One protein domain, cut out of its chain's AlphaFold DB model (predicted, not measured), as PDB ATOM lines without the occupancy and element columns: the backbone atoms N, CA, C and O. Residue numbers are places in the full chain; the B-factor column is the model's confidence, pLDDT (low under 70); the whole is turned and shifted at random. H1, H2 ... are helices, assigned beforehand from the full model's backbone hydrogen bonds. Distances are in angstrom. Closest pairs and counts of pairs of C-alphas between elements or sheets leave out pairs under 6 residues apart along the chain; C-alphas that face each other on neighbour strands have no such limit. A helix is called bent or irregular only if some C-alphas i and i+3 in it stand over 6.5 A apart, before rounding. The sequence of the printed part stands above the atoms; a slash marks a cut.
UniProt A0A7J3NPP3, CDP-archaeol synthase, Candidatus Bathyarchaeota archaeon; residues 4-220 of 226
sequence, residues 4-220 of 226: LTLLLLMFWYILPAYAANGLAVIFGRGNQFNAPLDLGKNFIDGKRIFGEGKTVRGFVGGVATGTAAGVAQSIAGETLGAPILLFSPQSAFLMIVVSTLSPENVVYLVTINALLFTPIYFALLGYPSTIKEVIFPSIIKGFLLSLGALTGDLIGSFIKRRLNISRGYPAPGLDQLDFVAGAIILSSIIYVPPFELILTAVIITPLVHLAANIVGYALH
ATOM      1  N   LEU A   4      38.399 -19.407  -0.127       86.38
ATOM      2  CA  LEU A   4      37.713 -20.514  -0.787       86.38
ATOM      3  C   LEU A   4      37.326 -20.121  -2.214       86.38
ATOM      4  O   LEU A   4      37.663 -20.835  -3.159       86.38
ATOM      5  N   THR A   5      36.690 -18.962  -2.386       84.25
ATOM      6  CA  THR A   5      36.336 -18.446  -3.714       84.25
ATOM      7  C   THR A   5      37.567 -18.225  -4.584       84.25
ATOM      8  O   THR A   5      37.552 -18.587  -5.760       84.25
ATOM      9  N   LEU A   6      38.656 -17.695  -4.023       88.69
ATOM     10  CA  LEU A   6      39.902 -17.491  -4.761       88.69
ATOM     11  C   LEU A   6      40.490 -18.812  -5.283       88.69
ATOM     12  O   LEU A   6      40.879 -18.888  -6.449       88.69
ATOM     13  N   LEU A   7      40.512 -19.861  -4.455       91.88
ATOM     14  CA  LEU A   7      40.995 -21.185  -4.855       91.88
ATOM     15  C   LEU A   7      40.114 -21.801  -5.946       91.88
ATOM     16  O   LEU A   7      40.640 -22.272  -6.955       91.88
ATOM     17  N   LEU A   8      38.790 -21.762  -5.780       91.06
ATOM     18  CA  LEU A   8      37.847 -22.293  -6.768       91.06
ATOM     19  C   LEU A   8      37.989 -21.585  -8.120       91.06
ATOM     20  O   LEU A   8      38.076 -22.246  -9.154       91.06
ATOM     21  N   LEU A   9      38.075 -20.251  -8.119       90.88
ATOM     22  CA  LEU A   9      38.242 -19.462  -9.340       90.88
ATOM     23  C   LEU A   9      39.615 -19.658  -9.983       90.88
ATOM     24  O   LEU A   9      39.705 -19.649 -11.207       90.88
ATOM     25  N   MET A  10      40.673 -19.865  -9.197       94.81
ATOM     26  CA  MET A  10      42.001 -20.182  -9.724       94.81
ATOM     27  C   MET A  10      41.997 -21.531 -10.446       94.81
ATOM     28  O   MET A  10      42.407 -21.596 -11.605       94.81
ATOM     29  N   PHE A  11      41.479 -22.587  -9.803       95.12
ATOM     30  CA  PHE A  11      41.379 -23.909 -10.425       95.12
ATOM     31  C   PHE A  11      40.486 -23.888 -11.662       95.12
ATOM     32  O   PHE A  11      40.839 -24.482 -12.677       95.12
ATOM     33  N   TRP A  12      39.368 -23.162 -11.601       94.38
ATOM     34  CA  TRP A  12      38.514 -22.937 -12.758       94.38
ATOM     35  C   TRP A  12      39.272 -22.213 -13.877       94.38
ATOM     36  O   TRP A  12      39.310 -22.690 -15.002       94.38
ATOM     37  N   TYR A  13      39.959 -21.109 -13.596       95.31
ATOM     38  CA  TYR A  13      40.706 -20.368 -14.612       95.31
ATOM     39  C   TYR A  13      41.786 -21.212 -15.310       95.31
ATOM     40  O   TYR A  13      41.880 -21.186 -16.535       95.31
ATOM     41  N   ILE A  14      42.601 -21.950 -14.549       97.12
ATOM     42  CA  ILE A  14      43.795 -22.632 -15.075       97.12
ATOM     43  C   ILE A  14      43.504 -24.027 -15.659       97.12
ATOM     44  O   ILE A  14      44.384 -24.637 -16.271       97.12
ATOM     45  N   LEU A  15      42.277 -24.540 -15.511       97.00
ATOM     46  CA  LEU A  15      41.900 -25.901 -15.907       97.00
ATOM     47  C   LEU A  15      42.293 -26.284 -17.351       97.00
ATOM     48  O   LEU A  15      42.851 -27.372 -17.515       97.00
ATOM     49  N   PRO A  16      42.090 -25.448 -18.394       98.25
ATOM     50  CA  PRO A  16      42.497 -25.794 -19.761       98.25
ATOM     51  C   PRO A  16      44.006 -26.028 -19.884       98.25
ATOM     52  O   PRO A  16      44.438 -26.974 -20.539       98.25
ATOM     53  N   ALA A  17      44.809 -25.211 -19.195       98.25
ATOM     54  CA  ALA A  17      46.261 -25.343 -19.163       98.25
ATOM     55  C   ALA A  17      46.700 -26.618 -18.425       98.25
ATOM     56  O   ALA A  17      47.586 -27.329 -18.902       98.25
ATOM     57  N   TYR A  18      46.052 -26.944 -17.300       97.44
ATOM     58  CA  TYR A  18      46.314 -28.176 -16.543       97.44
ATOM     59  C   TYR A  18      45.989 -29.418 -17.378       97.44
ATOM     60  O   TYR A  18      46.800 -30.344 -17.459       97.44
ATOM     61  N   ALA A  19      44.829 -29.417 -18.040       97.38
ATOM     62  CA  ALA A  19      44.414 -30.488 -18.935       97.38
ATOM     63  C   ALA A  19      45.398 -30.649 -20.101       97.38
ATOM     64  O   ALA A  19      45.862 -31.762 -20.351       97.38
ATOM     65  N   ALA A  20      45.777 -29.548 -20.761       98.06
ATOM     66  CA  ALA A  20      46.724 -29.572 -21.871       98.06
ATOM     67  C   ALA A  20      48.081 -30.154 -21.460       98.06
ATOM     68  O   ALA A  20      48.565 -31.086 -22.104       98.06
ATOM     69  N   ASN A  21      48.671 -29.652 -20.371       96.06
ATOM     70  CA  ASN A  21      49.983 -30.090 -19.897       96.06
ATOM     71  C   ASN A  21      49.971 -31.566 -19.455       96.06
ATOM     72  O   ASN A  21      50.818 -32.361 -19.865       96.06
ATOM     73  N   GLY A  22      48.967 -31.967 -18.667       92.75
ATOM     74  CA  GLY A  22      48.840 -33.342 -18.180       92.75
ATOM     75  C   GLY A  22      48.592 -34.356 -19.300       92.75
ATOM     76  O   GLY A  22      49.252 -35.398 -19.363       92.75
ATOM     77  N   LEU A  23      47.672 -34.054 -20.221       93.69
ATOM     78  CA  LEU A  23      47.308 -34.963 -21.310       93.69
ATOM     79  C   LEU A  23      48.352 -34.991 -22.432       93.69
ATOM     80  O   LEU A  23      48.507 -36.033 -23.073       93.69
ATOM     81  N   ALA A  24      49.135 -33.923 -22.630       93.19
ATOM     82  CA  ALA A  24      50.264 -33.933 -23.563       93.19
ATOM     83  C   ALA A  24      51.257 -35.065 -23.259       93.19
ATOM     84  O   ALA A  24      51.776 -35.697 -24.180       93.19
ATOM     85  N   VAL A  25      51.469 -35.391 -21.977       87.94
ATOM     86  CA  VAL A  25      52.309 -36.526 -21.563       87.94
ATOM     87  C   VAL A  25      51.707 -37.861 -22.005       87.94
ATOM     88  O   VAL A  25      52.447 -38.757 -22.405       87.94
ATOM     89  N   ILE A  26      50.383 -38.014 -21.952       87.62
ATOM     90  CA  ILE A  26      49.692 -39.249 -22.347       87.62
ATOM     91  C   ILE A  26      49.719 -39.414 -23.869       87.62
ATOM     92  O   ILE A  26      50.142 -40.460 -24.359       87.62
ATOM     93  N   PHE A  27      49.358 -38.378 -24.630       88.38
ATOM     94  CA  PHE A  27      49.414 -38.418 -26.098       88.38
ATOM     95  C   PHE A  27      50.843 -38.502 -26.641       88.38
ATOM     96  O   PHE A  27      51.076 -39.073 -27.708       88.38
ATOM     97  N   GLY A  28      51.797 -37.949 -25.894       83.50
ATOM     98  CA  GLY A  28      53.224 -38.013 -26.164       83.50
ATOM     99  C   GLY A  28      53.903 -39.294 -25.675       83.50
ATOM    100  O   GLY A  28      55.125 -39.385 -25.784       83.50
ATOM    101  N   ARG A  29      53.173 -40.289 -25.149       79.75
ATOM    102  CA  ARG A  29      53.707 -41.627 -24.831       79.75
ATOM    103  C   ARG A  29      53.483 -42.613 -25.991       79.75
ATOM    104  O   ARG A  29      52.525 -42.518 -26.757       79.75
ATOM    105  N   GLY A  30      54.371 -43.605 -26.076       72.31
ATOM    106  CA  GLY A  30      54.266 -44.743 -26.998       72.31
ATOM    107  C   GLY A  30      54.750 -44.499 -28.438       72.31
ATOM    108  O   GLY A  30      55.050 -43.374 -28.817       72.31
ATOM    109  N   ASN A  31      54.795 -45.610 -29.186       64.56
ATOM    110  CA  ASN A  31      55.081 -45.878 -30.611       64.56
ATOM    111  C   ASN A  31      56.258 -45.180 -31.345       64.56
ATOM    112  O   ASN A  31      56.634 -44.045 -31.075       64.56
ATOM    113  N   GLN A  32      56.755 -45.863 -32.384       55.72
ATOM    114  CA  GLN A  32      57.811 -45.460 -33.331       55.72
ATOM    115  C   GLN A  32      57.517 -44.187 -34.155       55.72
ATOM    116  O   GLN A  32      58.426 -43.602 -34.732       55.72
ATOM    117  N   PHE A  33      56.255 -43.738 -34.202       64.31
ATOM    118  CA  PHE A  33      55.809 -42.550 -34.954       64.31
ATOM    119  C   PHE A  33      55.712 -41.277 -34.098       64.31
ATOM    120  O   PHE A  33      55.114 -40.279 -34.500       64.31
ATOM    121  N   ASN A  34      56.246 -41.306 -32.880       75.19
ATOM    122  CA  ASN A  34      56.218 -40.170 -31.975       75.19
ATOM    123  C   ASN A  34      57.416 -39.252 -32.243       75.19
ATOM    124  O   ASN A  34      58.425 -39.299 -31.544       75.19
ATOM    125  N   ALA A  35      57.310 -38.450 -33.304       88.00
ATOM    126  CA  ALA A  35      58.388 -37.565 -33.722       88.00
ATOM    127  C   ALA A  35      58.610 -36.434 -32.698       88.00
ATOM    128  O   ALA A  35      57.639 -35.775 -32.288       88.00
ATOM    129  N   PRO A  36      59.867 -36.172 -32.300       93.00
ATOM    130  CA  PRO A  36      60.184 -35.016 -31.482       93.00
ATOM    131  C   PRO A  36      59.922 -33.730 -32.274       93.00
ATOM    132  O   PRO A  36      60.195 -33.655 -33.470       93.00
ATOM    133  N   LEU A  37      59.415 -32.696 -31.604       94.88
ATOM    134  CA  LEU A  37      59.117 -31.389 -32.200       94.88
ATOM    135  C   LEU A  37      60.354 -30.708 -32.782       94.88
ATOM    136  O   LEU A  37      60.250 -29.963 -33.750       94.88
ATOM    137  N   ASP A  38      61.526 -30.969 -32.204       95.62
ATOM    138  CA  ASP A  38      62.795 -30.455 -32.719       95.62
ATOM    139  C   ASP A  38      63.401 -31.322 -33.834       95.62
ATOM    140  O   ASP A  38      64.458 -30.975 -34.355       95.62
ATOM    141  N   LEU A  39      62.761 -32.435 -34.214       94.44
ATOM    142  CA  LEU A  39      63.237 -33.378 -35.233       94.44
ATOM    143  C   LEU A  39      64.671 -33.884 -34.988       94.44
ATOM    144  O   LEU A  39      65.401 -34.169 -35.934       94.44
ATOM    145  N   GLY A  40      65.111 -33.946 -33.728       92.69
ATOM    146  CA  GLY A  40      66.483 -34.344 -33.404       92.69
ATOM    147  C   GLY A  40      67.521 -33.230 -33.567       92.69
ATOM    148  O   GLY A  40      68.698 -33.461 -33.303       92.69
ATOM    149  N   LYS A  41      67.113 -32.024 -33.981       96.50
ATOM    150  CA  LYS A  41      68.031 -30.915 -34.250       96.50
ATOM    151  C   LYS A  41      68.652 -30.370 -32.970       96.50
ATOM    152  O   LYS A  41      68.021 -30.284 -31.909       96.50
ATOM    153  N   ASN A  42      69.894 -29.934 -33.123       97.69
ATOM    154  CA  ASN A  42      70.629 -29.206 -32.105       97.69
ATOM    155  C   ASN A  42      70.508 -27.698 -32.334       97.69
ATOM    156  O   ASN A  42      70.319 -27.229 -33.456       97.69
ATOM    157  N   PHE A  43      70.602 -26.947 -31.245       97.44
ATOM    158  CA  PHE A  43      70.783 -25.508 -31.257       97.44
ATOM    159  C   PHE A  43      72.263 -25.172 -31.520       97.44
ATOM    160  O   PHE A  43      73.106 -26.066 -31.606       97.44
ATOM    161  N   ILE A  44      72.595 -23.884 -31.642       97.38
ATOM    162  CA  ILE A  44      73.958 -23.413 -31.964       97.38
ATOM    163  C   ILE A  44      75.025 -23.843 -30.943       97.38
ATOM    164  O   ILE A  44      76.209 -23.839 -31.250       97.38
ATOM    165  N   ASP A  45      74.606 -24.240 -29.740       96.44
ATOM    166  CA  ASP A  45      75.468 -24.749 -28.672       96.44
ATOM    167  C   ASP A  45      75.718 -26.267 -28.750       96.44
ATOM    168  O   ASP A  45      76.281 -26.854 -27.828       96.44
ATOM    169  N   GLY A  46      75.263 -26.926 -29.821       95.88
ATOM    170  CA  GLY A  46      75.412 -28.366 -30.034       95.88
ATOM    171  C   GLY A  46      74.461 -29.235 -29.205       95.88
ATOM    172  O   GLY A  46      74.429 -30.448 -29.401       95.88
ATOM    173  N   LYS A  47      73.646 -28.651 -28.317       95.81
ATOM    174  CA  LYS A  47      72.651 -29.381 -27.518       95.81
ATOM    175  C   LYS A  47      71.297 -29.373 -28.218       95.81
ATOM    176  O   LYS A  47      70.973 -28.452 -28.960       95.81
ATOM    177  N   ARG A  48      70.446 -30.351 -27.913       96.12
ATOM    178  CA  ARG A  48      69.072 -30.428 -28.443       96.12
ATOM    179  C   ARG A  48      68.276 -29.144 -28.211       96.12
ATOM    180  O   ARG A  48      68.465 -28.483 -27.189       96.12
ATOM    181  N   ILE A  49      67.380 -28.792 -29.135       97.12
ATOM    182  CA  ILE A  49      66.540 -27.591 -28.988       97.12
ATOM    183  C   ILE A  49      65.576 -27.782 -27.812       97.12
ATOM    184  O   ILE A  49      65.651 -27.023 -26.849       97.12
ATOM    185  N   PHE A  50      64.756 -28.839 -27.841       95.31
ATOM    186  CA  PHE A  50      63.812 -29.176 -26.764       95.31
ATOM    187  C   PHE A  50      64.145 -30.530 -26.122       95.31
ATOM    188  O   PHE A  50      64.120 -30.676 -24.896       95.31
ATOM    189  N   GLY A  51      64.530 -31.508 -26.947       91.50
ATOM    190  CA  GLY A  51      64.769 -32.897 -26.572       91.50
ATOM    191  C   GLY A  51      63.589 -33.821 -26.887       91.50
ATOM    192  O   GLY A  51      62.449 -33.394 -27.045       91.50
ATOM    193  N   GLU A  52      63.867 -35.126 -26.895       88.88
ATOM    194  CA  GLU A  52      62.950 -36.211 -27.303       88.88
ATOM    195  C   GLU A  52      61.621 -36.304 -26.525       88.88
ATOM    196  O   GLU A  52      60.736 -37.077 -26.873       88.88
ATOM    197  N   GLY A  53      61.486 -35.581 -25.411       87.75
ATOM    198  CA  GLY A  53      60.268 -35.595 -24.596       87.75
ATOM    199  C   GLY A  53      59.155 -34.692 -25.112       87.75
ATOM    200  O   GLY A  53      58.032 -34.811 -24.639       87.75
ATOM    201  N   LYS A  54      59.462 -33.791 -26.048       93.50
ATOM    202  CA  LYS A  54      58.508 -32.831 -26.598       93.50
ATOM    203  C   LYS A  54      58.118 -33.282 -27.989       93.50
ATOM    204  O   LYS A  54      58.905 -33.133 -28.917       93.50
ATOM    205  N   THR A  55      56.944 -33.883 -28.124       94.75
ATOM    206  CA  THR A  55      56.531 -34.547 -29.366       94.75
ATOM    207  C   THR A  55      55.371 -33.833 -30.036       94.75
ATOM    208  O   THR A  55      54.575 -33.161 -29.377       94.75
ATOM    209  N   VAL A  56      55.256 -33.994 -31.357       93.94
ATOM    210  CA  VAL A  56      54.187 -33.354 -32.144       93.94
ATOM    211  C   VAL A  56      52.812 -33.811 -31.656       93.94
ATOM    212  O   VAL A  56      51.921 -32.995 -31.446       93.94
ATOM    213  N   ARG A  57      52.651 -35.116 -31.406       93.69
ATOM    214  CA  ARG A  57      51.398 -35.702 -30.906       93.69
ATOM    215  C   ARG A  57      51.048 -35.208 -29.508       93.69
ATOM    216  O   ARG A  57      49.885 -34.907 -29.259       93.69
ATOM    217  N   GLY A  58      52.041 -35.107 -28.622       94.81
ATOM    218  CA  GLY A  58      51.848 -34.556 -27.284       94.81
ATOM    219  C   GLY A  58      51.364 -33.110 -27.343       94.81
ATOM    220  O   GLY A  58      50.378 -32.771 -26.700       94.81
ATOM    221  N   PHE A  59      51.988 -32.287 -28.185       96.75
ATOM    222  CA  PHE A  59      51.602 -30.889 -28.348       96.75
ATOM    223  C   PHE A  59      50.209 -30.735 -28.964       96.75
ATOM    224  O   PHE A  59      49.341 -30.105 -28.371       96.75
ATOM    225  N   VAL A  60      49.948 -31.361 -30.115       96.56
ATOM    226  CA  VAL A  60      48.644 -31.259 -30.792       96.56
ATOM    227  C   VAL A  60      47.524 -31.841 -29.925       96.56
ATOM    228  O   VAL A  60      46.489 -31.203 -29.752       96.56
ATOM    229  N   GLY A  61      47.733 -33.023 -29.335       96.38
ATOM    230  CA  GLY A  61      46.754 -33.669 -28.460       96.38
ATOM    231  C   GLY A  61      46.507 -32.891 -27.166       96.38
ATOM    232  O   GLY A  61      45.360 -32.751 -26.741       96.38
ATOM    233  N   GLY A  62      47.558 -32.327 -26.566       97.62
ATOM    234  CA  GLY A  62      47.438 -31.459 -25.395       97.62
ATOM    235  C   GLY A  62      46.650 -30.184 -25.702       97.62
ATOM    236  O   GLY A  62      45.691 -29.885 -24.997       97.62
ATOM    237  N   VAL A  63      46.967 -29.475 -26.795       98.50
ATOM    238  CA  VAL A  63      46.223 -28.262 -27.184       98.50
ATOM    239  C   VAL A  63      44.761 -28.599 -27.462       98.50
ATOM    240  O   VAL A  63      43.873 -27.901 -26.973       98.50
ATOM    241  N   ALA A  64      44.491 -29.679 -28.201       98.19
ATOM    242  CA  ALA A  64      43.130 -30.095 -28.526       98.19
ATOM    243  C   ALA A  64      42.309 -30.419 -27.269       98.19
ATOM    244  O   ALA A  64      41.177 -29.959 -27.131       98.19
ATOM    245  N   THR A  65      42.879 -31.169 -26.324       97.44
ATOM    246  CA  THR A  65      42.167 -31.562 -25.099       97.44
ATOM    247  C   THR A  65      41.998 -30.425 -24.101       97.44
ATOM    248  O   THR A  65      40.921 -30.295 -23.524       97.44
ATOM    249  N   GLY A  66      42.991 -29.548 -23.946       98.12
ATOM    250  CA  GLY A  66      42.821 -28.322 -23.167       98.12
ATOM    251  C   GLY A  66      41.774 -27.386 -23.780       98.12
ATOM    252  O   GLY A  66      40.928 -26.847 -23.070       98.12
ATOM    253  N   THR A  67      41.736 -27.271 -25.111       98.31
ATOM    254  CA  THR A  67      40.691 -26.503 -25.810       98.31
ATOM    255  C   THR A  67      39.310 -27.109 -25.576       98.31
ATOM    256  O   THR A  67      38.372 -26.377 -25.274       98.31
ATOM    257  N   ALA A  68      39.179 -28.438 -25.640       98.00
ATOM    258  CA  ALA A  68      37.930 -29.128 -25.323       98.00
ATOM    259  C   ALA A  68      37.490 -28.889 -23.867       98.00
ATOM    260  O   ALA A  68      36.308 -28.652 -23.622       98.00
ATOM    261  N   ALA A  69      38.430 -28.872 -22.914       97.44
ATOM    262  CA  ALA A  69      38.142 -28.471 -21.540       97.44
ATOM    263  C   ALA A  69      37.632 -27.020 -21.477       97.44
ATOM    264  O   ALA A  69      36.627 -26.763 -20.825       97.44
ATOM    265  N   GLY A  70      38.243 -26.093 -22.219       96.50
ATOM    266  CA  GLY A  70      37.765 -24.713 -22.341       96.50
ATOM    267  C   GLY A  70      36.351 -24.590 -22.924       96.50
ATOM    268  O   GLY A  70      35.552 -23.797 -22.430       96.50
ATOM    269  N   VAL A  71      36.003 -25.404 -23.926       95.88
ATOM    270  CA  VAL A  71      34.631 -25.483 -24.461       95.88
ATOM    271  C   VAL A  71      33.661 -25.965 -23.384       95.88
ATOM    272  O   VAL A  71      32.634 -25.328 -23.155       95.88
ATOM    273  N   ALA A  72      34.003 -27.049 -22.683       94.94
ATOM    274  CA  ALA A  72      33.187 -27.565 -21.589       94.94
ATOM    275  C   ALA A  72      32.999 -26.515 -20.483       94.94
ATOM    276  O   ALA A  72      31.897 -26.366 -19.961       94.94
ATOM    277  N   GLN A  73      34.041 -25.741 -20.170       93.25
ATOM    278  CA  GLN A  73      33.960 -24.640 -19.216       93.25
ATOM    279  C   GLN A  73      33.091 -23.479 -19.688       93.25
ATOM    280  O   GLN A  73      32.394 -22.905 -18.864       93.25
ATOM    281  N   SER A  74      33.104 -23.130 -20.976       90.81
ATOM    282  CA  SER A  74      32.222 -22.085 -21.514       90.81
ATOM    283  C   SER A  74      30.754 -22.471 -21.308       90.81
ATOM    284  O   SER A  74      29.980 -21.699 -20.752       90.81
ATOM    285  N   ILE A  75      30.397 -23.712 -21.663       89.56
ATOM    286  CA  ILE A  75      29.032 -24.247 -21.523       89.56
ATOM    287  C   ILE A  75      28.633 -24.353 -20.044       89.56
ATOM    288  O   ILE A  75      27.546 -23.936 -19.637       89.56
ATOM    289  N   ALA A  76      29.514 -24.910 -19.213       88.06
ATOM    290  CA  ALA A  76      29.264 -25.061 -17.786       88.06
ATOM    291  C   ALA A  76      29.240 -23.713 -17.050       88.06
ATOM    292  O   ALA A  76      28.455 -23.559 -16.123       88.06
ATOM    293  N   GLY A  77      30.036 -22.726 -17.463       82.69
ATOM    294  CA  GLY A  77      30.008 -21.369 -16.919       82.69
ATOM    295  C   GLY A  77      28.651 -20.708 -17.142       82.69
ATOM    296  O   GLY A  77      28.060 -20.192 -16.198       82.69
ATOM    297  N   GLU A  78      28.100 -20.817 -18.352       74.44
ATOM    298  CA  GLU A  78      26.740 -20.352 -18.659       74.44
ATOM    299  C   GLU A  78      25.674 -21.099 -17.847       74.44
ATOM    300  O   GLU A  78      24.747 -20.485 -17.323       74.44
ATOM    301  N   THR A  79      25.832 -22.415 -17.679       73.25
ATOM    302  CA  THR A  79      24.824 -23.267 -17.025       73.25
ATOM    303  C   THR A  79      24.859 -23.175 -15.493       73.25
ATOM    304  O   THR A  79      23.816 -23.219 -14.850       73.25
ATOM    305  N   LEU A  80      26.046 -23.062 -14.890       70.31
ATOM    306  CA  LEU A  80      26.268 -23.102 -13.436       70.31
ATOM    307  C   LEU A  80      26.568 -21.715 -12.857       70.31
ATOM    308  O   LEU A  80      26.062 -21.364 -11.793       70.31
ATOM    309  N   GLY A  81      27.374 -20.912 -13.554       66.88
ATOM    310  CA  GLY A  81      27.804 -19.590 -13.098       66.88
ATOM    311  C   GLY A  81      26.675 -18.564 -13.110       66.88
ATOM    312  O   GLY A  81      26.582 -17.754 -12.187       66.88
ATOM    313  N   ALA A  82      25.780 -18.623 -14.102       64.00
ATOM    314  CA  ALA A  82      24.641 -17.713 -14.158       64.00
ATOM    315  C   ALA A  82      23.670 -17.926 -12.981       64.00
ATOM    316  O   ALA A  82      23.434 -16.956 -12.261       64.00
ATOM    317  N   PRO A  83      23.188 -19.147 -12.668       61.09
ATOM    318  CA  PRO A  83      22.360 -19.365 -11.482       61.09
ATOM    319  C   PRO A  83      23.050 -18.986 -10.168       61.09
ATOM    320  O   PRO A  83      22.441 -18.322  -9.336       61.09
ATOM    321  N   ILE A  84      24.326 -19.343  -9.972       63.62
ATOM    322  CA  ILE A  84      25.047 -19.033  -8.724       63.62
ATOM    323  C   ILE A  84      25.130 -17.519  -8.487       63.62
ATOM    324  O   ILE A  84      24.925 -17.057  -7.364       63.62
ATOM    325  N   LEU A  85      25.389 -16.737  -9.538       64.38
ATOM    326  CA  LEU A  85      25.391 -15.280  -9.436       64.38
ATOM    327  C   LEU A  85      23.977 -14.746  -9.194       64.38
ATOM    328  O   LEU A  85      23.788 -13.950  -8.278       64.38
ATOM    329  N   LEU A  86      22.972 -15.223  -9.933       62.72
ATOM    330  CA  LEU A  86      21.575 -14.781  -9.820       62.72
ATOM    331  C   LEU A  86      20.958 -15.040  -8.437       62.72
ATOM    332  O   LEU A  86      20.218 -14.197  -7.935       62.72
ATOM    333  N   PHE A  87      21.293 -16.166  -7.806       62.28
ATOM    334  CA  PHE A  87      20.754 -16.579  -6.507       62.28
ATOM    335  C   PHE A  87      21.679 -16.261  -5.319       62.28
ATOM    336  O   PHE A  87      21.433 -16.726  -4.206       62.28
ATOM    337  N   SER A  88      22.737 -15.465  -5.517       68.56
ATOM    338  CA  SER A  88      23.583 -15.018  -4.402       68.56
ATOM    339  C   SER A  88      22.815 -14.075  -3.454       68.56
ATOM    340  O   SER A  88      21.944 -13.330  -3.915       68.56
ATOM    341  N   PRO A  89      23.133 -14.036  -2.141       68.81
ATOM    342  CA  PRO A  89      22.483 -13.122  -1.194       68.81
ATOM    343  C   PRO A  89      22.555 -11.655  -1.622       68.81
ATOM    344  O   PRO A  89      21.611 -10.896  -1.423       68.81
ATOM    345  N   GLN A  90      23.662 -11.260  -2.247       69.81
ATOM    346  CA  GLN A  90      23.873  -9.909  -2.746       69.81
ATOM    347  C   GLN A  90      23.004  -9.615  -3.974       69.81
ATOM    348  O   GLN A  90      22.444  -8.526  -4.071       69.81
ATOM    349  N   SER A  91      22.825 -10.583  -4.877       68.00
ATOM    350  CA  SER A  91      21.857 -10.466  -5.976       68.00
ATOM    351  C   SER A  91      20.432 -10.418  -5.477       68.00
ATOM    352  O   SER A  91      19.662  -9.601  -5.959       68.00
ATOM    353  N   ALA A  92      20.083 -11.248  -4.493       69.50
ATOM    354  CA  ALA A  92      18.767 -11.233  -3.875       69.50
ATOM    355  C   ALA A  92      18.494  -9.875  -3.215       69.50
ATOM    356  O   ALA A  92      17.443  -9.287  -3.445       69.50
ATOM    357  N   PHE A  93      19.464  -9.330  -2.473       73.56
ATOM    358  CA  PHE A  93      19.383  -7.988  -1.901       73.56
ATOM    359  C   PHE A  93      19.224  -6.915  -2.983       73.56
ATOM    360  O   PHE A  93      18.333  -6.079  -2.878       73.56
ATOM    361  N   LEU A  94      20.027  -6.965  -4.050       70.69
ATOM    362  CA  LEU A  94      19.913  -6.032  -5.169       70.69
ATOM    363  C   LEU A  94      18.539  -6.137  -5.847       70.69
ATOM    364  O   LEU A  94      17.916  -5.114  -6.104       70.69
ATOM    365  N   MET A  95      18.035  -7.350  -6.083       71.31
ATOM    366  CA  MET A  95      16.701  -7.572  -6.644       71.31
ATOM    367  C   MET A  95      15.603  -7.028  -5.724       71.31
ATOM    368  O   MET A  95      14.662  -6.420  -6.218       71.31
ATOM    369  N   ILE A  96      15.736  -7.184  -4.403       73.00
ATOM    370  CA  ILE A  96      14.806  -6.615  -3.417       73.00
ATOM    371  C   ILE A  96      14.855  -5.082  -3.442       73.00
ATOM    372  O   ILE A  96      13.817  -4.436  -3.519       73.00
ATOM    373  N   VAL A  97      16.042  -4.473  -3.422       72.25
ATOM    374  CA  VAL A  97      16.174  -3.009  -3.488       72.25
ATOM    375  C   VAL A  97      15.570  -2.481  -4.788       72.25
ATOM    376  O   VAL A  97      14.766  -1.554  -4.763       72.25
ATOM    377  N   VAL A  98      15.883  -3.096  -5.927       66.25
ATOM    378  CA  VAL A  98      15.361  -2.661  -7.227       66.25
ATOM    379  C   VAL A  98      13.846  -2.896  -7.332       66.25
ATOM    380  O   VAL A  98      13.151  -2.061  -7.911       66.25
ATOM    381  N   SER A  99      13.299  -3.962  -6.734       68.25
ATOM    382  CA  SER A  99      11.850  -4.227  -6.752       68.25
ATOM    383  C   SER A  99      11.054  -3.213  -5.933       68.25
ATOM    384  O   SER A  99       9.925  -2.892  -6.301       68.25
ATOM    385  N   THR A 100      11.658  -2.623  -4.893       71.06
ATOM    386  CA  THR A 100      11.048  -1.505  -4.150       71.06
ATOM    387  C   THR A 100      11.000  -0.195  -4.938       71.06
ATOM    388  O   THR A 100      10.241   0.700  -4.573       71.06
ATOM    389  N   LEU A 101      11.771  -0.068  -6.026       68.25
ATOM    390  CA  LEU A 101      11.841   1.159  -6.820       68.25
ATOM    391  C   LEU A 101      10.823   1.200  -7.972       68.25
ATOM    392  O   LEU A 101      10.387   2.294  -8.327       68.25
ATOM    393  N   SER A 102      10.449   0.066  -8.588       62.00
ATOM    394  CA  SER A 102       9.483   0.010  -9.714       62.00
ATOM    395  C   SER A 102       9.024  -1.428 -10.056       62.00
ATOM    396  O   SER A 102       9.585  -2.043 -10.966       62.00
ATOM    397  N   PRO A 103       7.994  -1.974  -9.385       58.72
ATOM    398  CA  PRO A 103       7.587  -3.377  -9.543       58.72
ATOM    399  C   PRO A 103       6.848  -3.716 -10.856       58.72
ATOM    400  O   PRO A 103       6.793  -4.880 -11.240       58.72
ATOM    401  N   GLU A 104       6.298  -2.720 -11.562       63.41
ATOM    402  CA  GLU A 104       5.291  -2.925 -12.627       63.41
ATOM    403  C   GLU A 104       5.860  -3.029 -14.059       63.41
ATOM    404  O   GLU A 104       5.129  -3.284 -15.014       63.41
ATOM    405  N   ASN A 105       7.148  -2.752 -14.272       61.62
ATOM    406  CA  ASN A 105       7.649  -2.436 -15.611       61.62
ATOM    407  C   ASN A 105       8.436  -3.599 -16.224       61.62
ATOM    408  O   ASN A 105       9.396  -4.058 -15.635       61.62
ATOM    409  N   VAL A 106       8.161  -4.013 -17.464       58.97
ATOM    410  CA  VAL A 106       9.048  -4.931 -18.225       58.97
ATOM    411  C   VAL A 106      10.495  -4.403 -18.280       58.97
ATOM    412  O   VAL A 106      11.452  -5.177 -18.302       58.97
ATOM    413  N   VAL A 107      10.658  -3.079 -18.181       58.28
ATOM    414  CA  VAL A 107      11.942  -2.392 -17.990       58.28
ATOM    415  C   VAL A 107      12.693  -2.892 -16.744       58.28
ATOM    416  O   VAL A 107      13.908  -2.974 -16.801       58.28
ATOM    417  N   TYR A 108      12.026  -3.308 -15.662       59.81
ATOM    418  CA  TYR A 108      12.615  -3.935 -14.463       59.81
ATOM    419  C   TYR A 108      13.321  -5.257 -14.788       59.81
ATOM    420  O   TYR A 108      14.500  -5.422 -14.481       59.81
ATOM    421  N   LEU A 109      12.629  -6.173 -15.477       58.44
ATOM    422  CA  LEU A 109      13.187  -7.462 -15.898       58.44
ATOM    423  C   LEU A 109      14.337  -7.273 -16.889       58.44
ATOM    424  O   LEU A 109      15.360  -7.947 -16.774       58.44
ATOM    425  N   VAL A 110      14.199  -6.336 -17.828       59.56
ATOM    426  CA  VAL A 110      15.247  -6.004 -18.802       59.56
ATOM    427  C   VAL A 110      16.444  -5.327 -18.128       59.56
ATOM    428  O   VAL A 110      17.573  -5.680 -18.437       59.56
ATOM    429  N   THR A 111      16.233  -4.419 -17.173       60.91
ATOM    430  CA  THR A 111      17.308  -3.690 -16.474       60.91
ATOM    431  C   THR A 111      18.070  -4.599 -15.520       60.91
ATOM    432  O   THR A 111      19.293  -4.546 -15.488       60.91
ATOM    433  N   ILE A 112      17.380  -5.482 -14.791       62.19
ATOM    434  CA  ILE A 112      18.033  -6.498 -13.963       62.19
ATOM    435  C   ILE A 112      18.836  -7.462 -14.844       62.19
ATOM    436  O   ILE A 112      20.028  -7.614 -14.602       62.19
ATOM    437  N   ASN A 113      18.261  -8.027 -15.916       60.31
ATOM    438  CA  ASN A 113      19.008  -8.901 -16.836       60.31
ATOM    439  C   ASN A 113      20.167  -8.186 -17.551       60.31
ATOM    440  O   ASN A 113      21.177  -8.818 -17.839       60.31
ATOM    441  N   ALA A 114      20.033  -6.886 -17.831       60.00
ATOM    442  CA  ALA A 114      21.076  -6.084 -18.458       60.00
ATOM    443  C   ALA A 114      22.166  -5.639 -17.476       60.00
ATOM    444  O   ALA A 114      23.273  -5.375 -17.922       60.00
ATOM    445  N   LEU A 115      21.877  -5.523 -16.173       63.50
ATOM    446  CA  LEU A 115      22.852  -5.180 -15.130       63.50
ATOM    447  C   LEU A 115      23.603  -6.410 -14.635       63.50
ATOM    448  O   LEU A 115      24.828  -6.361 -14.492       63.50
ATOM    449  N   LEU A 116      22.887  -7.507 -14.396       62.56
ATOM    450  CA  LEU A 116      23.468  -8.817 -14.144       62.56
ATOM    451  C   LEU A 116      24.405  -9.134 -15.314       62.56
ATOM    452  O   LEU A 116      24.075  -8.903 -16.470       62.56
ATOM    453  N   PHE A 117      25.620  -9.585 -15.022       63.41
ATOM    454  CA  PHE A 117      26.676  -9.806 -16.020       63.41
ATOM    455  C   PHE A 117      27.341  -8.550 -16.612       63.41
ATOM    456  O   PHE A 117      28.178  -8.689 -17.506       63.41
ATOM    457  N   THR A 118      27.086  -7.335 -16.120       70.31
ATOM    458  CA  THR A 118      27.940  -6.176 -16.459       70.31
ATOM    459  C   THR A 118      29.171  -6.106 -15.559       70.31
ATOM    460  O   THR A 118      29.116  -6.546 -14.410       70.31
ATOM    461  N   PRO A 119      30.279  -5.497 -16.021       66.94
ATOM    462  CA  PRO A 119      31.412  -5.159 -15.156       66.94
ATOM    463  C   PRO A 119      31.008  -4.414 -13.872       66.94
ATOM    464  O   PRO A 119      31.600  -4.640 -12.821       66.94
ATOM    465  N   ILE A 120      29.974  -3.566 -13.951       70.19
ATOM    466  CA  ILE A 120      29.439  -2.787 -12.825       70.19
ATOM    467  C   ILE A 120      28.844  -3.704 -11.756       70.19
ATOM    468  O   ILE A 120      29.095  -3.503 -10.574       70.19
ATOM    469  N   TYR A 121      28.103  -4.739 -12.151       72.81
ATOM    470  CA  TYR A 121      27.535  -5.691 -11.204       72.81
ATOM    471  C   TYR A 121      28.617  -6.418 -10.394       72.81
ATOM    472  O   TYR A 121      28.518  -6.489  -9.174       72.81
ATOM    473  N   PHE A 122      29.709  -6.854 -11.028       73.94
ATOM    474  CA  PHE A 122      30.833  -7.451 -10.297       73.94
ATOM    475  C   PHE A 122      31.516  -6.452  -9.358       73.94
ATOM    476  O   PHE A 122      31.829  -6.811  -8.224       73.94
ATOM    477  N   ALA A 123      31.668  -5.196  -9.784       73.69
ATOM    478  CA  ALA A 123      32.208  -4.140  -8.932       73.69
ATOM    479  C   ALA A 123      31.322  -3.870  -7.699       73.69
ATOM    480  O   ALA A 123      31.845  -3.731  -6.596       73.69
ATOM    481  N   LEU A 124      29.990  -3.864  -7.853       73.00
ATOM    482  CA  LEU A 124      29.033  -3.719  -6.743       73.00
ATOM    483  C   LEU A 124      29.108  -4.880  -5.744       73.00
ATOM    484  O   LEU A 124      28.874  -4.692  -4.553       73.00
ATOM    485  N   LEU A 125      29.469  -6.070  -6.219       72.06
ATOM    486  CA  LEU A 125      29.724  -7.241  -5.384       72.06
ATOM    487  C   LEU A 125      31.120  -7.240  -4.732       72.06
ATOM    488  O   LEU A 125      31.460  -8.184  -4.021       72.06
ATOM    489  N   GLY A 126      31.943  -6.213  -4.976       73.50
ATOM    490  CA  GLY A 126      33.317  -6.132  -4.477       73.50
ATOM    491  C   GLY A 126      34.302  -7.057  -5.203       73.50
ATOM    492  O   GLY A 126      35.390  -7.319  -4.688       73.50
ATOM    493  N   TYR A 127      33.941  -7.564  -6.386       77.19
ATOM    494  CA  TYR A 127      34.830  -8.351  -7.239       77.19
ATOM    495  C   TYR A 127      35.488  -7.474  -8.314       77.19
ATOM    496  O   TYR A 127      34.862  -6.544  -8.830       77.19
ATOM    497  N   PRO A 128      36.729  -7.790  -8.730       77.94
ATOM    498  CA  PRO A 128      37.307  -7.213  -9.938       77.94
ATOM    499  C   PRO A 128      36.389  -7.441 -11.145       77.94
ATOM    500  O   PRO A 128      35.854  -8.537 -11.325       77.94
ATOM    501  N   SER A 129      36.249  -6.442 -12.017       72.31
ATOM    502  CA  SER A 129      35.434  -6.542 -13.241       72.31
ATOM    503  C   SER A 129      35.872  -7.684 -14.170       72.31
ATOM    504  O   SER A 129      35.065  -8.231 -14.917       72.31
ATOM    505  N   THR A 130      37.140  -8.085 -14.071       80.75
ATOM    506  CA  THR A 130      37.759  -9.208 -14.780       80.75
ATOM    507  C   THR A 130      37.248 -10.580 -14.322       80.75
ATOM    508  O   THR A 130      37.325 -11.538 -15.085       80.75
ATOM    509  N   ILE A 131      36.641 -10.708 -13.134       81.31
ATOM    510  CA  ILE A 131      36.110 -11.994 -12.639       81.31
ATOM    511  C   ILE A 131      34.990 -12.549 -13.517       81.31
ATOM    512  O   ILE A 131      34.877 -13.770 -13.643       81.31
ATOM    513  N   LYS A 132      34.224 -11.687 -14.195       81.25
ATOM    514  CA  LYS A 132      33.228 -12.128 -15.179       81.25
ATOM    515  C   LYS A 132      33.844 -13.081 -16.200       81.25
ATOM    516  O   LYS A 132      33.316 -14.161 -16.429       81.25
ATOM    517  N   GLU A 133      34.972 -12.680 -16.776       84.50
ATOM    518  CA  GLU A 133      35.682 -13.453 -17.791       84.50
ATOM    519  C   GLU A 133      36.202 -14.769 -17.214       84.50
ATOM    520  O   GLU A 133      36.290 -15.752 -17.940       84.50
ATOM    521  N   VAL A 134      36.543 -14.835 -15.919       86.62
ATOM    522  CA  VAL A 134      36.915 -16.097 -15.253       86.62
ATOM    523  C   VAL A 134      35.727 -17.047 -15.192       86.62
ATOM    524  O   VAL A 134      35.875 -18.195 -15.598       86.62
ATOM    525  N   ILE A 135      34.573 -16.572 -14.720       83.44
ATOM    526  CA  ILE A 135      33.363 -17.386 -14.518       83.44
ATOM    527  C   ILE A 135      32.761 -17.827 -15.855       83.44
ATOM    528  O   ILE A 135      32.359 -18.980 -15.994       83.44
ATOM    529  N   PHE A 136      32.766 -16.937 -16.848       85.38
ATOM    530  CA  PHE A 136      32.254 -17.169 -18.198       85.38
ATOM    531  C   PHE A 136      33.411 -17.141 -19.207       85.38
ATOM    532  O   PHE A 136      33.582 -16.157 -19.930       85.38
ATOM    533  N   PRO A 137      34.270 -18.177 -19.228       87.06
ATOM    534  CA  PRO A 137      35.427 -18.202 -20.106       87.06
ATOM    535  C   PRO A 137      35.004 -18.370 -21.564       87.06
ATOM    536  O   PRO A 137      34.226 -19.260 -21.888       87.06
ATOM    537  N   SER A 138      35.596 -17.586 -22.464       91.94
ATOM    538  CA  SER A 138      35.449 -17.832 -23.898       91.94
ATOM    539  C   SER A 138      36.240 -19.068 -24.347       91.94
ATOM    540  O   SER A 138      37.305 -19.391 -23.808       91.94
ATOM    541  N   ILE A 139      35.764 -19.720 -25.410       95.12
ATOM    542  CA  ILE A 139      36.470 -20.838 -26.061       95.12
ATOM    543  C   ILE A 139      37.882 -20.415 -26.496       95.12
ATOM    544  O   ILE A 139      38.843 -21.163 -26.314       95.12
ATOM    545  N   ILE A 140      38.021 -19.188 -27.013       96.88
ATOM    546  CA  ILE A 140      39.309 -18.617 -27.433       96.88
ATOM    547  C   ILE A 140      40.275 -18.559 -26.247       96.88
ATOM    548  O   ILE A 140      41.437 -18.930 -26.389       96.88
ATOM    549  N   LYS A 141      39.806 -18.166 -25.057       95.94
ATOM    550  CA  LYS A 141      40.640 -18.168 -23.851       95.94
ATOM    551  C   LYS A 141      41.098 -19.575 -23.481       95.94
ATOM    552  O   LYS A 141      42.272 -19.760 -23.183       95.94
ATOM    553  N   GLY A 142      40.207 -20.565 -23.543       97.44
ATOM    554  CA  GLY A 142      40.564 -21.969 -23.321       97.44
ATOM    555  C   GLY A 142      41.652 -22.459 -24.281       97.44
ATOM    556  O   GLY A 142      42.631 -23.075 -23.852       97.44
ATOM    557  N   PHE A 143      41.535 -22.112 -25.565       98.44
ATOM    558  CA  PHE A 143      42.561 -22.386 -26.572       98.44
ATOM    559  C   PHE A 143      43.892 -21.688 -26.252       98.44
ATOM    560  O   PHE A 143      44.929 -22.349 -26.228       98.44
ATOM    561  N   LEU A 144      43.882 -20.383 -25.951       98.56
ATOM    562  CA  LEU A 144      45.099 -19.616 -25.648       98.56
ATOM    563  C   LEU A 144      45.790 -20.086 -24.363       98.56
ATOM    564  O   LEU A 144      47.013 -20.165 -24.331       98.56
ATOM    565  N   LEU A 145      45.033 -20.448 -23.325       98.56
ATOM    566  CA  LEU A 145      45.580 -21.055 -22.108       98.56
ATOM    567  C   LEU A 145      46.283 -22.380 -22.420       98.56
ATOM    568  O   LEU A 145      47.389 -22.622 -21.944       98.56
ATOM    569  N   SER A 146      45.666 -23.220 -23.250       98.62
ATOM    570  CA  SER A 146      46.197 -24.538 -23.620       98.62
ATOM    571  C   SER A 146      47.441 -24.435 -24.502       98.62
ATOM    572  O   SER A 146      48.445 -25.103 -24.257       98.62
ATOM    573  N   LEU A 147      47.387 -23.573 -25.520       98.75
ATOM    574  CA  LEU A 147      48.514 -23.291 -26.401       98.75
ATOM    575  C   LEU A 147      49.666 -22.666 -25.613       98.75
ATOM    576  O   LEU A 147      50.798 -23.132 -25.708       98.75
ATOM    577  N   GLY A 148      49.363 -21.669 -24.783       98.75
ATOM    578  CA  GLY A 148      50.335 -20.989 -23.940       98.75
ATOM    579  C   GLY A 148      51.000 -21.941 -22.956       98.75
ATOM    580  O   GLY A 148      52.215 -21.881 -22.801       98.75
ATOM    581  N   ALA A 149      50.243 -22.866 -22.362       98.69
ATOM    582  CA  ALA A 149      50.787 -23.890 -21.478       98.69
ATOM    583  C   ALA A 149      51.865 -24.729 -22.165       98.69
ATOM    584  O   ALA A 149      52.989 -24.830 -21.676       98.69
ATOM    585  N   LEU A 150      51.551 -25.287 -23.333       98.56
ATOM    586  CA  LEU A 150      52.498 -26.140 -24.042       98.56
ATOM    587  C   LEU A 150      53.656 -25.349 -24.649       98.56
ATOM    588  O   LEU A 150      54.777 -25.846 -24.687       98.56
ATOM    589  N   THR A 151      53.438 -24.105 -25.078       98.56
ATOM    590  CA  THR A 151      54.534 -23.217 -25.481       98.56
ATOM    591  C   THR A 151      55.446 -22.882 -24.299       98.56
ATOM    592  O   THR A 151      56.665 -22.926 -24.452       98.56
ATOM    593  N   GLY A 152      54.890 -22.606 -23.119       98.50
ATOM    594  CA  GLY A 152      55.646 -22.370 -21.889       98.50
ATOM    595  C   GLY A 152      56.526 -23.562 -21.519       98.50
ATOM    596  O   GLY A 152      57.728 -23.403 -21.338       98.50
ATOM    597  N   ASP A 153      55.964 -24.769 -21.536       97.75
ATOM    598  CA  ASP A 153      56.683 -26.029 -21.302       97.75
ATOM    599  C   ASP A 153      57.789 -26.309 -22.355       97.75
ATOM    600  O   ASP A 153      58.868 -26.839 -22.046       97.75
ATOM    601  N   LEU A 154      57.586 -25.897 -23.616       97.94
ATOM    602  CA  LEU A 154      58.636 -25.927 -24.645       97.94
ATOM    603  C   LEU A 154      59.775 -24.951 -24.336       97.94
ATOM    604  O   LEU A 154      60.943 -25.329 -24.453       97.94
ATOM    605  N   ILE A 155      59.454 -23.721 -23.922       98.38
ATOM    606  CA  ILE A 155      60.441 -22.714 -23.506       98.38
ATOM    607  C   ILE A 155      61.200 -23.218 -22.274       98.38
ATOM    608  O   ILE A 155      62.430 -23.185 -22.271       98.38
ATOM    609  N   GLY A 156      60.509 -23.760 -21.267       97.81
ATOM    610  CA  GLY A 156      61.131 -24.367 -20.091       97.81
ATOM    611  C   GLY A 156      62.106 -25.474 -20.484       97.81
ATOM    612  O   GLY A 156      63.270 -25.477 -20.081       97.81
ATOM    613  N   SER A 157      61.700 -26.358 -21.393       96.81
ATOM    614  CA  SER A 157      62.587 -27.401 -21.915       96.81
ATOM    615  C   SER A 157      63.772 -26.863 -22.702       96.81
ATOM    616  O   SER A 157      64.877 -27.380 -22.538       96.81
ATOM    617  N   PHE A 158      63.576 -25.818 -23.506       97.94
ATOM    618  CA  PHE A 158      64.664 -25.125 -24.182       97.94
ATOM    619  C   PHE A 158      65.671 -24.569 -23.171       97.94
ATOM    620  O   PHE A 158      66.859 -24.875 -23.279       97.94
ATOM    621  N   ILE A 159      65.209 -23.841 -22.148       98.06
ATOM    622  CA  ILE A 159      66.045 -23.290 -21.071       98.06
ATOM    623  C   ILE A 159      66.827 -24.409 -20.375       98.06
ATOM    624  O   ILE A 159      68.047 -24.312 -20.239       98.06
ATOM    625  N   LYS A 160      66.170 -25.523 -20.022       97.81
ATOM    626  CA  LYS A 160      66.834 -26.690 -19.416       97.81
ATOM    627  C   LYS A 160      67.975 -27.216 -20.285       97.81
ATOM    628  O   LYS A 160      69.044 -27.520 -19.760       97.81
ATOM    629  N   ARG A 161      67.794 -27.302 -21.610       97.38
ATOM    630  CA  ARG A 161      68.873 -27.731 -22.519       97.38
ATOM    631  C   ARG A 161      70.036 -26.736 -22.517       97.38
ATOM    632  O   ARG A 161      71.180 -27.174 -22.413       97.38
ATOM    633  N   ARG A 162      69.773 -25.423 -22.536       97.56
ATOM    634  CA  ARG A 162      70.830 -24.390 -22.465       97.56
ATOM    635  C   ARG A 162      71.644 -24.508 -21.173       97.56
ATOM    636  O   ARG A 162      72.873 -24.521 -21.226       97.56
ATOM    637  N   LEU A 163      70.972 -24.764 -20.051       96.94
ATOM    638  CA  LEU A 163      71.579 -25.004 -18.734       96.94
ATOM    639  C   LEU A 163      72.248 -26.383 -18.575       96.94
ATOM    640  O   LEU A 163      72.675 -26.736 -17.483       96.94
ATOM    641  N   ASN A 164      72.368 -27.172 -19.649       95.56
ATOM    642  CA  ASN A 164      72.949 -28.521 -19.627       95.56
ATOM    643  C   ASN A 164      72.190 -29.543 -18.762       95.56
ATOM    644  O   ASN A 164      72.747 -30.565 -18.369       95.56
ATOM    645  N   ILE A 165      70.913 -29.295 -18.481       95.75
ATOM    646  CA  ILE A 165      70.066 -30.230 -17.746       95.75
ATOM    647  C   ILE A 165      69.550 -31.268 -18.741       95.75
ATOM    648  O   ILE A 165      68.873 -30.927 -19.716       95.75
ATOM    649  N   SER A 166      69.845 -32.544 -18.505       90.75
ATOM    650  CA  SER A 166      69.398 -33.657 -19.349       90.75
ATOM    651  C   SER A 166      67.878 -33.855 -19.307       90.75
ATOM    652  O   SER A 166      67.174 -33.363 -18.423       90.75
ATOM    653  N   ARG A 167      67.329 -34.580 -20.288       86.31
ATOM    654  CA  ARG A 167      65.907 -34.962 -20.274       86.31
ATOM    655  C   ARG A 167      65.605 -35.779 -19.013       86.31
ATOM    656  O   ARG A 167      66.373 -36.662 -18.656       86.31
ATOM    657  N   GLY A 168      64.465 -35.502 -18.382       82.88
ATOM    658  CA  GLY A 168      64.000 -36.232 -17.199       82.88
ATOM    659  C   GLY A 168      64.661 -35.804 -15.888       82.88
ATOM    660  O   GLY A 168      64.157 -36.175 -14.837       82.88
ATOM    661  N   TYR A 169      65.721 -34.991 -15.932       89.31
ATOM    662  CA  TYR A 169      66.269 -34.387 -14.723       89.31
ATOM    663  C   TYR A 169      65.354 -33.258 -14.224       89.31
ATOM    664  O   TYR A 169      64.849 -32.479 -15.052       89.31
ATOM    665  N   PRO A 170      65.136 -33.168 -12.900       91.06
ATOM    666  CA  PRO A 170      64.262 -32.165 -12.313       91.06
ATOM    667  C   PRO A 170      64.884 -30.769 -12.408       91.06
ATOM    668  O   PRO A 170      66.091 -30.595 -12.249       91.06
ATOM    669  N   ALA A 171      64.042 -29.768 -12.643       94.50
ATOM    670  CA  ALA A 171      64.351 -28.351 -12.512       94.50
ATOM    671  C   ALA A 171      63.248 -27.689 -11.662       94.50
ATOM    672  O   ALA A 171      62.291 -27.151 -12.224       94.50
ATOM    673  N   PRO A 172      63.339 -27.768 -10.318       93.19
ATOM    674  CA  PRO A 172      62.342 -27.193  -9.418       93.19
ATOM    675  C   PRO A 172      62.122 -25.696  -9.664       93.19
ATOM    676  O   PRO A 172      63.047 -24.965 -10.016       93.19
ATOM    677  N   GLY A 173      60.885 -25.244  -9.497       93.69
ATOM    678  CA  GLY A 173      60.411 -23.935  -9.936       93.69
ATOM    679  C   GLY A 173      60.046 -23.938 -11.420       93.69
ATOM    680  O   GLY A 173      58.899 -23.667 -11.765       93.69
ATOM    681  N   LEU A 174      60.995 -24.284 -12.295       95.94
ATOM    682  CA  LEU A 174      60.785 -24.242 -13.743       95.94
ATOM    683  C   LEU A 174      59.755 -25.282 -14.205       95.94
ATOM    684  O   LEU A 174      58.773 -24.899 -14.824       95.94
ATOM    685  N   ASP A 175      59.926 -26.555 -13.835       93.62
ATOM    686  CA  ASP A 175      59.054 -27.665 -14.269       93.62
ATOM    687  C   ASP A 175      57.610 -27.575 -13.726       93.62
ATOM    688  O   ASP A 175      56.731 -28.320 -14.161       93.62
ATOM    689  N   GLN A 176      57.368 -26.724 -12.723       95.06
ATOM    690  CA  GLN A 176      56.045 -26.517 -12.125       95.06
ATOM    691  C   GLN A 176      55.361 -25.241 -12.623       95.06
ATOM    692  O   GLN A 176      54.141 -25.148 -12.536       95.06
ATOM    693  N   LEU A 177      56.119 -24.242 -13.087       97.69
ATOM    694  CA  LEU A 177      55.585 -22.910 -13.383       97.69
ATOM    695  C   LEU A 177      55.736 -22.489 -14.844       97.69
ATOM    696  O   LEU A 177      55.078 -21.533 -15.248       97.69
ATOM    697  N   ASP A 178      56.553 -23.169 -15.647       97.62
ATOM    698  CA  ASP A 178      56.778 -22.824 -17.053       97.62
ATOM    699  C   ASP A 178      55.483 -22.798 -17.879       97.62
ATOM    700  O   ASP A 178      55.191 -21.811 -18.560       97.62
ATOM    701  N   PHE A 179      54.658 -23.835 -17.763       98.06
ATOM    702  CA  PHE A 179      53.384 -23.924 -18.463       98.06
ATOM    703  C   PHE A 179      52.347 -22.945 -17.884       98.06
ATOM    704  O   PHE A 179      51.568 -22.364 -18.637       98.06
ATOM    705  N   VAL A 180      52.348 -22.689 -16.570       98.38
ATOM    706  CA  VAL A 180      51.455 -21.685 -15.960       98.38
ATOM    707  C   VAL A 180      51.793 -20.295 -16.479       98.38
ATOM    708  O   VAL A 180      50.905 -19.564 -16.917       98.38
ATOM    709  N   ALA A 181      53.079 -19.944 -16.486       98.50
ATOM    710  CA  ALA A 181      53.560 -18.674 -17.003       98.50
ATOM    711  C   ALA A 181      53.208 -18.522 -18.487       98.50
ATOM    712  O   ALA A 181      52.636 -17.506 -18.875       98.50
ATOM    713  N   GLY A 182      53.468 -19.546 -19.305       98.62
ATOM    714  CA  GLY A 182      53.112 -19.536 -20.724       98.62
ATOM    715  C   GLY A 182      51.607 -19.367 -20.965       98.62
ATOM    716  O   GLY A 182      51.206 -18.561 -21.805       98.62
ATOM    717  N   ALA A 183      50.766 -20.067 -20.198       98.56
ATOM    718  CA  ALA A 183      49.311 -19.961 -20.281       98.56
ATOM    719  C   ALA A 183      48.814 -18.551 -19.931       98.56
ATOM    720  O   ALA A 183      48.018 -17.967 -20.674       98.56
ATOM    721  N   ILE A 184      49.302 -17.979 -18.825       98.31
ATOM    722  CA  ILE A 184      48.925 -16.630 -18.385       98.31
ATOM    723  C   ILE A 184      49.399 -15.590 -19.401       98.31
ATOM    724  O   ILE A 184      48.598 -14.761 -19.823       98.31
ATOM    725  N   ILE A 185      50.656 -15.656 -19.852       98.44
ATOM    726  CA  ILE A 185      51.217 -14.704 -20.822       98.44
ATOM    727  C   ILE A 185      50.425 -14.728 -22.130       98.44
ATOM    728  O   ILE A 185      50.028 -13.673 -22.621       98.44
ATOM    729  N   LEU A 186      50.156 -15.913 -22.690       98.38
ATOM    730  CA  LEU A 186      49.478 -15.995 -23.982       98.38
ATOM    731  C   LEU A 186      47.992 -15.625 -23.886       98.38
ATOM    732  O   LEU A 186      47.475 -14.927 -24.755       98.38
ATOM    733  N   SER A 187      47.301 -16.041 -22.822       97.31
ATOM    734  CA  SER A 187      45.899 -15.647 -22.613       97.31
ATOM    735  C   SER A 187      45.736 -14.157 -22.280       97.31
ATOM    736  O   SER A 187      44.702 -13.578 -22.616       97.31
ATOM    737  N   SER A 188      46.776 -13.506 -21.740       96.31
ATOM    738  CA  SER A 188      46.803 -12.059 -21.459       96.31
ATOM    739  C   SER A 188      46.683 -11.168 -22.694       96.31
ATOM    740  O   SER A 188      46.411  -9.981 -22.547       96.31
ATOM    741  N   ILE A 189      46.794 -11.728 -23.904       95.88
ATOM    742  CA  ILE A 189      46.472 -11.017 -25.150       95.88
ATOM    743  C   ILE A 189      45.003 -10.568 -25.169       95.88
ATOM    744  O   ILE A 189      44.695  -9.509 -25.709       95.88
ATOM    745  N   ILE A 190      44.102 -11.363 -24.583       93.00
ATOM    746  CA  ILE A 190      42.665 -11.060 -24.540       93.00
ATOM    747  C   ILE A 190      42.152 -10.799 -23.123       93.00
ATOM    748  O   ILE A 190      41.118 -10.160 -22.960       93.00
ATOM    749  N   TYR A 191      42.842 -11.309 -22.099       91.62
ATOM    750  CA  TYR A 191      42.366 -11.250 -20.723       91.62
ATOM    751  C   TYR A 191      43.504 -11.320 -19.705       91.62
ATOM    752  O   TYR A 191      44.170 -12.348 -19.585       91.62
ATOM    753  N   VAL A 192      43.656 -10.270 -18.896       94.06
ATOM    754  CA  VAL A 192      44.614 -10.242 -17.784       94.06
ATOM    755  C   VAL A 192      43.910 -10.675 -16.487       94.06
ATOM    756  O   VAL A 192      43.014  -9.960 -16.022       94.06
ATOM    757  N   PRO A 193      44.276 -11.823 -15.881       92.56
ATOM    758  CA  PRO A 193      43.699 -12.247 -14.607       92.56
ATOM    759  C   PRO A 193      44.061 -11.292 -13.457       92.56
ATOM    760  O   PRO A 193      45.149 -10.710 -13.470       92.56
ATOM    761  N   PRO A 194      43.194 -11.150 -12.429       92.38
ATOM    762  CA  PRO A 194      43.534 -10.434 -11.206       92.38
ATOM    763  C   PRO A 194      44.844 -10.929 -10.602       92.38
ATOM    764  O   PRO A 194      45.137 -12.129 -10.621       92.38
ATOM    765  N   PHE A 195      45.600 -10.006 -10.012       93.00
ATOM    766  CA  PHE A 195      46.891 -10.313  -9.409       93.00
ATOM    767  C   PHE A 195      46.786 -11.412  -8.343       93.00
ATOM    768  O   PHE A 195      47.639 -12.298  -8.297       93.00
ATOM    769  N   GLU A 196      45.718 -11.423  -7.540       93.31
ATOM    770  CA  GLU A 196      45.525 -12.443  -6.509       93.31
ATOM    771  C   GLU A 196      45.381 -13.843  -7.115       93.31
ATOM    772  O   GLU A 196      45.853 -14.819  -6.532       93.31
ATOM    773  N   LEU A 197      44.773 -13.957  -8.300       94.31
ATOM    774  CA  LEU A 197      44.602 -15.230  -8.998       94.31
ATOM    775  C   LEU A 197      45.937 -15.722  -9.568       94.31
ATOM    776  O   LEU A 197      46.265 -16.897  -9.403       94.31
ATOM    777  N   ILE A 198      46.734 -14.823 -10.160       96.75
ATOM    778  CA  ILE A 198      48.097 -15.133 -10.629       96.75
ATOM    779  C   ILE A 198      48.952 -15.629  -9.461       96.75
ATOM    780  O   ILE A 198      49.553 -16.699  -9.544       96.75
ATOM    781  N   LEU A 199      48.978 -14.875  -8.358       97.44
ATOM    782  CA  LEU A 199      49.756 -15.220  -7.172       97.44
ATOM    783  C   LEU A 199      49.319 -16.572  -6.594       97.44
ATOM    784  O   LEU A 199      50.159 -17.414  -6.279       97.44
ATOM    785  N   THR A 200      48.008 -16.811  -6.521       97.06
ATOM    786  CA  THR A 200      47.454 -18.091  -6.063       97.06
ATOM    787  C   THR A 200      47.873 -19.235  -6.981       97.06
ATOM    788  O   THR A 200      48.307 -20.270  -6.487       97.06
ATOM    789  N   ALA A 201      47.815 -19.062  -8.305       97.50
ATOM    790  CA  ALA A 201      48.261 -20.084  -9.248       97.50
ATOM    791  C   ALA A 201      49.755 -20.402  -9.064       97.50
ATOM    792  O   ALA A 201      50.123 -21.572  -8.993       97.50
ATOM    793  N   VAL A 202      50.612 -19.389  -8.905       97.56
ATOM    794  CA  VAL A 202      52.060 -19.573  -8.691       97.56
ATOM    795  C   VAL A 202      52.364 -20.330  -7.394       97.56
ATOM    796  O   VAL A 202      53.258 -21.171  -7.374       97.56
ATOM    797  N   ILE A 203      51.617 -20.076  -6.317       97.50
ATOM    798  CA  ILE A 203      51.822 -20.745  -5.022       97.50
ATOM    799  C   ILE A 203      51.244 -22.167  -5.022       97.50
ATOM    800  O   ILE A 203      51.868 -23.095  -4.508       97.50
ATOM    801  N   ILE A 204      50.049 -22.352  -5.587       97.62
ATOM    802  CA  ILE A 204      49.308 -23.614  -5.498       97.62
ATOM    803  C   ILE A 204      49.769 -24.631  -6.547       97.62
ATOM    804  O   ILE A 204      49.790 -25.825  -6.252       97.62
ATOM    805  N   THR A 205      50.189 -24.206  -7.744       96.69
ATOM    806  CA  THR A 205      50.586 -25.147  -8.811       96.69
ATOM    807  C   THR A 205      51.713 -26.097  -8.391       96.69
ATOM    808  O   THR A 205      51.563 -27.300  -8.609       96.69
ATOM    809  N   PRO A 206      52.807 -25.646  -7.739       95.81
ATOM    810  CA  PRO A 206      53.846 -26.558  -7.263       95.81
ATOM    811  C   PRO A 206      53.318 -27.629  -6.297       95.81
ATOM    812  O   PRO A 206      53.729 -28.786  -6.383       95.81
ATOM    813  N   LEU A 207      52.364 -27.272  -5.428       95.19
ATOM    814  CA  LEU A 207      51.726 -28.210  -4.499       95.19
ATOM    815  C   LEU A 207      50.857 -29.232  -5.241       95.19
ATOM    816  O   LEU A 207      50.903 -30.421  -4.936       95.19
ATOM    817  N   VAL A 208      50.104 -28.780  -6.247       93.69
ATOM    818  CA  VAL A 208      49.293 -29.649  -7.114       93.69
ATOM    819  C   VAL A 208      50.182 -30.616  -7.895       93.69
ATOM    820  O   VAL A 208      49.871 -31.802  -7.972       93.69
ATOM    821  N   HIS A 209      51.310 -30.138  -8.430       89.62
ATOM    822  CA  HIS A 209      52.294 -30.976  -9.116       89.62
ATOM    823  C   HIS A 209      52.852 -32.062  -8.197       89.62
ATOM    824  O   HIS A 209      52.864 -33.233  -8.576       89.62
ATOM    825  N   LEU A 210      53.263 -31.694  -6.982       91.31
ATOM    826  CA  LEU A 210      53.756 -32.651  -5.996       91.31
ATOM    827  C   LEU A 210      52.683 -33.690  -5.644       91.31
ATOM    828  O   LEU A 210      52.952 -34.888  -5.680       91.31
ATOM    829  N   ALA A 211      51.449 -33.255  -5.377       90.88
ATOM    830  CA  ALA A 211      50.339 -34.159  -5.087       90.88
ATOM    831  C   ALA A 211      50.073 -35.134  -6.248       90.88
ATOM    832  O   ALA A 211      49.937 -36.337  -6.027       90.88
ATOM    833  N   ALA A 212      50.065 -34.646  -7.492       87.75
ATOM    834  CA  ALA A 212      49.901 -35.485  -8.678       87.75
ATOM    835  C   ALA A 212      51.049 -36.499  -8.841       87.75
ATOM    836  O   ALA A 212      50.816 -37.632  -9.269       87.75
ATOM    837  N   ASN A 213      52.280 -36.122  -8.483       87.25
ATOM    838  CA  ASN A 213      53.440 -37.012  -8.528       87.25
ATOM    839  C   ASN A 213      53.357 -38.102  -7.455       87.25
ATOM    840  O   ASN A 213      53.526 -39.276  -7.787       87.25
ATOM    841  N   ILE A 214      52.984 -37.747  -6.222       90.06
ATOM    842  CA  ILE A 214      52.761 -38.691  -5.117       90.06
ATOM    843  C   ILE A 214      51.657 -39.694  -5.469       90.06
ATOM    844  O   ILE A 214      51.852 -40.899  -5.322       90.06
ATOM    845  N   VAL A 215      50.514 -39.223  -5.982       87.75
ATOM    846  CA  VAL A 215      49.413 -40.102  -6.413       87.75
ATOM    847  C   VAL A 215      49.866 -41.007  -7.559       87.75
ATOM    848  O   VAL A 215      49.626 -42.213  -7.532       87.75
ATOM    849  N   GLY A 216      50.571 -40.458  -8.552       85.31
ATOM    850  CA  GLY A 216      51.117 -41.238  -9.659       85.31
ATOM    851  C   GLY A 216      52.105 -42.316  -9.207       85.31
ATOM    852  O   GLY A 216      52.101 -43.412  -9.765       85.31
ATOM    853  N   TYR A 217      52.920 -42.034  -8.194       87.94
ATOM    854  CA  TYR A 217      53.833 -42.999  -7.585       87.94
ATOM    855  C   TYR A 217      53.081 -44.090  -6.812       87.94
ATOM    856  O   TYR A 217      53.319 -45.271  -7.046       87.94
ATOM    857  N   ALA A 218      52.105 -43.715  -5.978       91.44
ATOM    858  CA  ALA A 218      51.272 -44.663  -5.232       91.44
ATOM    859  C   ALA A 218      50.490 -45.622  -6.153       91.44
ATOM    860  O   ALA A 218      50.282 -46.789  -5.823       91.44
ATOM    861  N   LEU A 219      50.101 -45.150  -7.341       89.69
ATOM    862  CA  LEU A 219      49.446 -45.949  -8.382       89.69
ATOM    863  C   LEU A 219      50.427 -46.708  -9.295       89.69
ATOM    864  O   LEU A 219      49.995 -47.304 -10.278       89.69
ATOM    865  N   HIS A 220      51.735 -46.683  -9.014       87.50
ATOM    866  CA  HIS A 220      52.793 -47.296  -9.831       87.50
ATOM    867  C   HIS A 220      52.859 -46.777 -11.285       87.50
ATOM    868  O   HIS A 220      53.425 -47.416 -12.173       87.50
TER     869      HIS A 220
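AT A GLANCE: This is residues 4 to 220 of the 226 residues of the protein "CDP-archaeol synthase" of Candidatus Bathyarchaeota archaeon (UniProt A0A7J3NPP3). A long rod of helices: H1b, H2, H7 and H8 make a body, H9a packs on H8 and H1a, and H2 runs out toward a head of H3 and H4 at one end, with H5 and H6 on the way back. Residues 28 to 55 loop at the other end; residues 213 to 220 stick out. The printed part has 217 residues and nine named helices, H1 to H9 in order: all helix, packed part aligned, part crossed. It is loose, with a radius of gyration of the C-alphas of 21.4 A and spans of 75 by 37 by 29 A.

IN THESE COORDINATES: H1, residues 4 to 27, starts at C-alpha 4 (37.713, -20.514, -0.787); assigned as one helix by its hydrogen bonds, it is bent, C-alphas 13 and 16 being 7.7 A apart, into H1a, residues 4 to 13, and H1b, 16 to 27. H2, residues 56 to 86, spans 43.7 A, with a kink of 37 degrees near residue 77. H3 is residues 89 to 101, H4 106 to 115, H5 119 to 124, H6 131 to 135. H7, residues 139 to 162, spans 34.7 A. H8, residues 174 to 187, is irregular: C-alphas 176 and 179 are 7.3 A apart. H9, residues 195 to 218, likewise assigned as one helix, is bent, C-alphas 203 and 206 being 6.6 A apart, into H9a, 195 to 203, and H9b, 206 to 218, ending at C-alpha 218 (51.272, -44.663, -5.232).

HOW THE PARTS SIT: H1b and H2 form a hairpin, closest C-alphas Ala 20 and Gly 62, 4.1 A. H7 and H8 form another, Gly 148 and Ala 183, 3.9 A. H7 touches H2 with residues 139 to 150 alone, Gly 70 and Gly 142, 4.0 A. H9a touches H1a about perpendicular, 82 degrees, Met 10 and Leu 197, 5.6 A. H6 touches H1a, Tyr 13 and Val 134, 5.7 A; H5 and H6 only just touch, with 3 pairs of C-alphas within 8 A. H3 and H4, a hairpin, only just touch, Met 95 and Ile 112, 7.5 A. Every O i to N i+4 pair is within hydrogen-bond range but in H1b (6 of 8), H2 (25 of 27), H3 (8 of 9) and H8 (8 of 10).

THE WHOLE: The C-alphas farthest apart, Gly 46 and Glu 104, are 76.6 A apart. The printed part has no cut; the links H1 to H2 and H7 to H8 are long. Low confidence, under 70, includes residues 81 to 92 and 101 to 117.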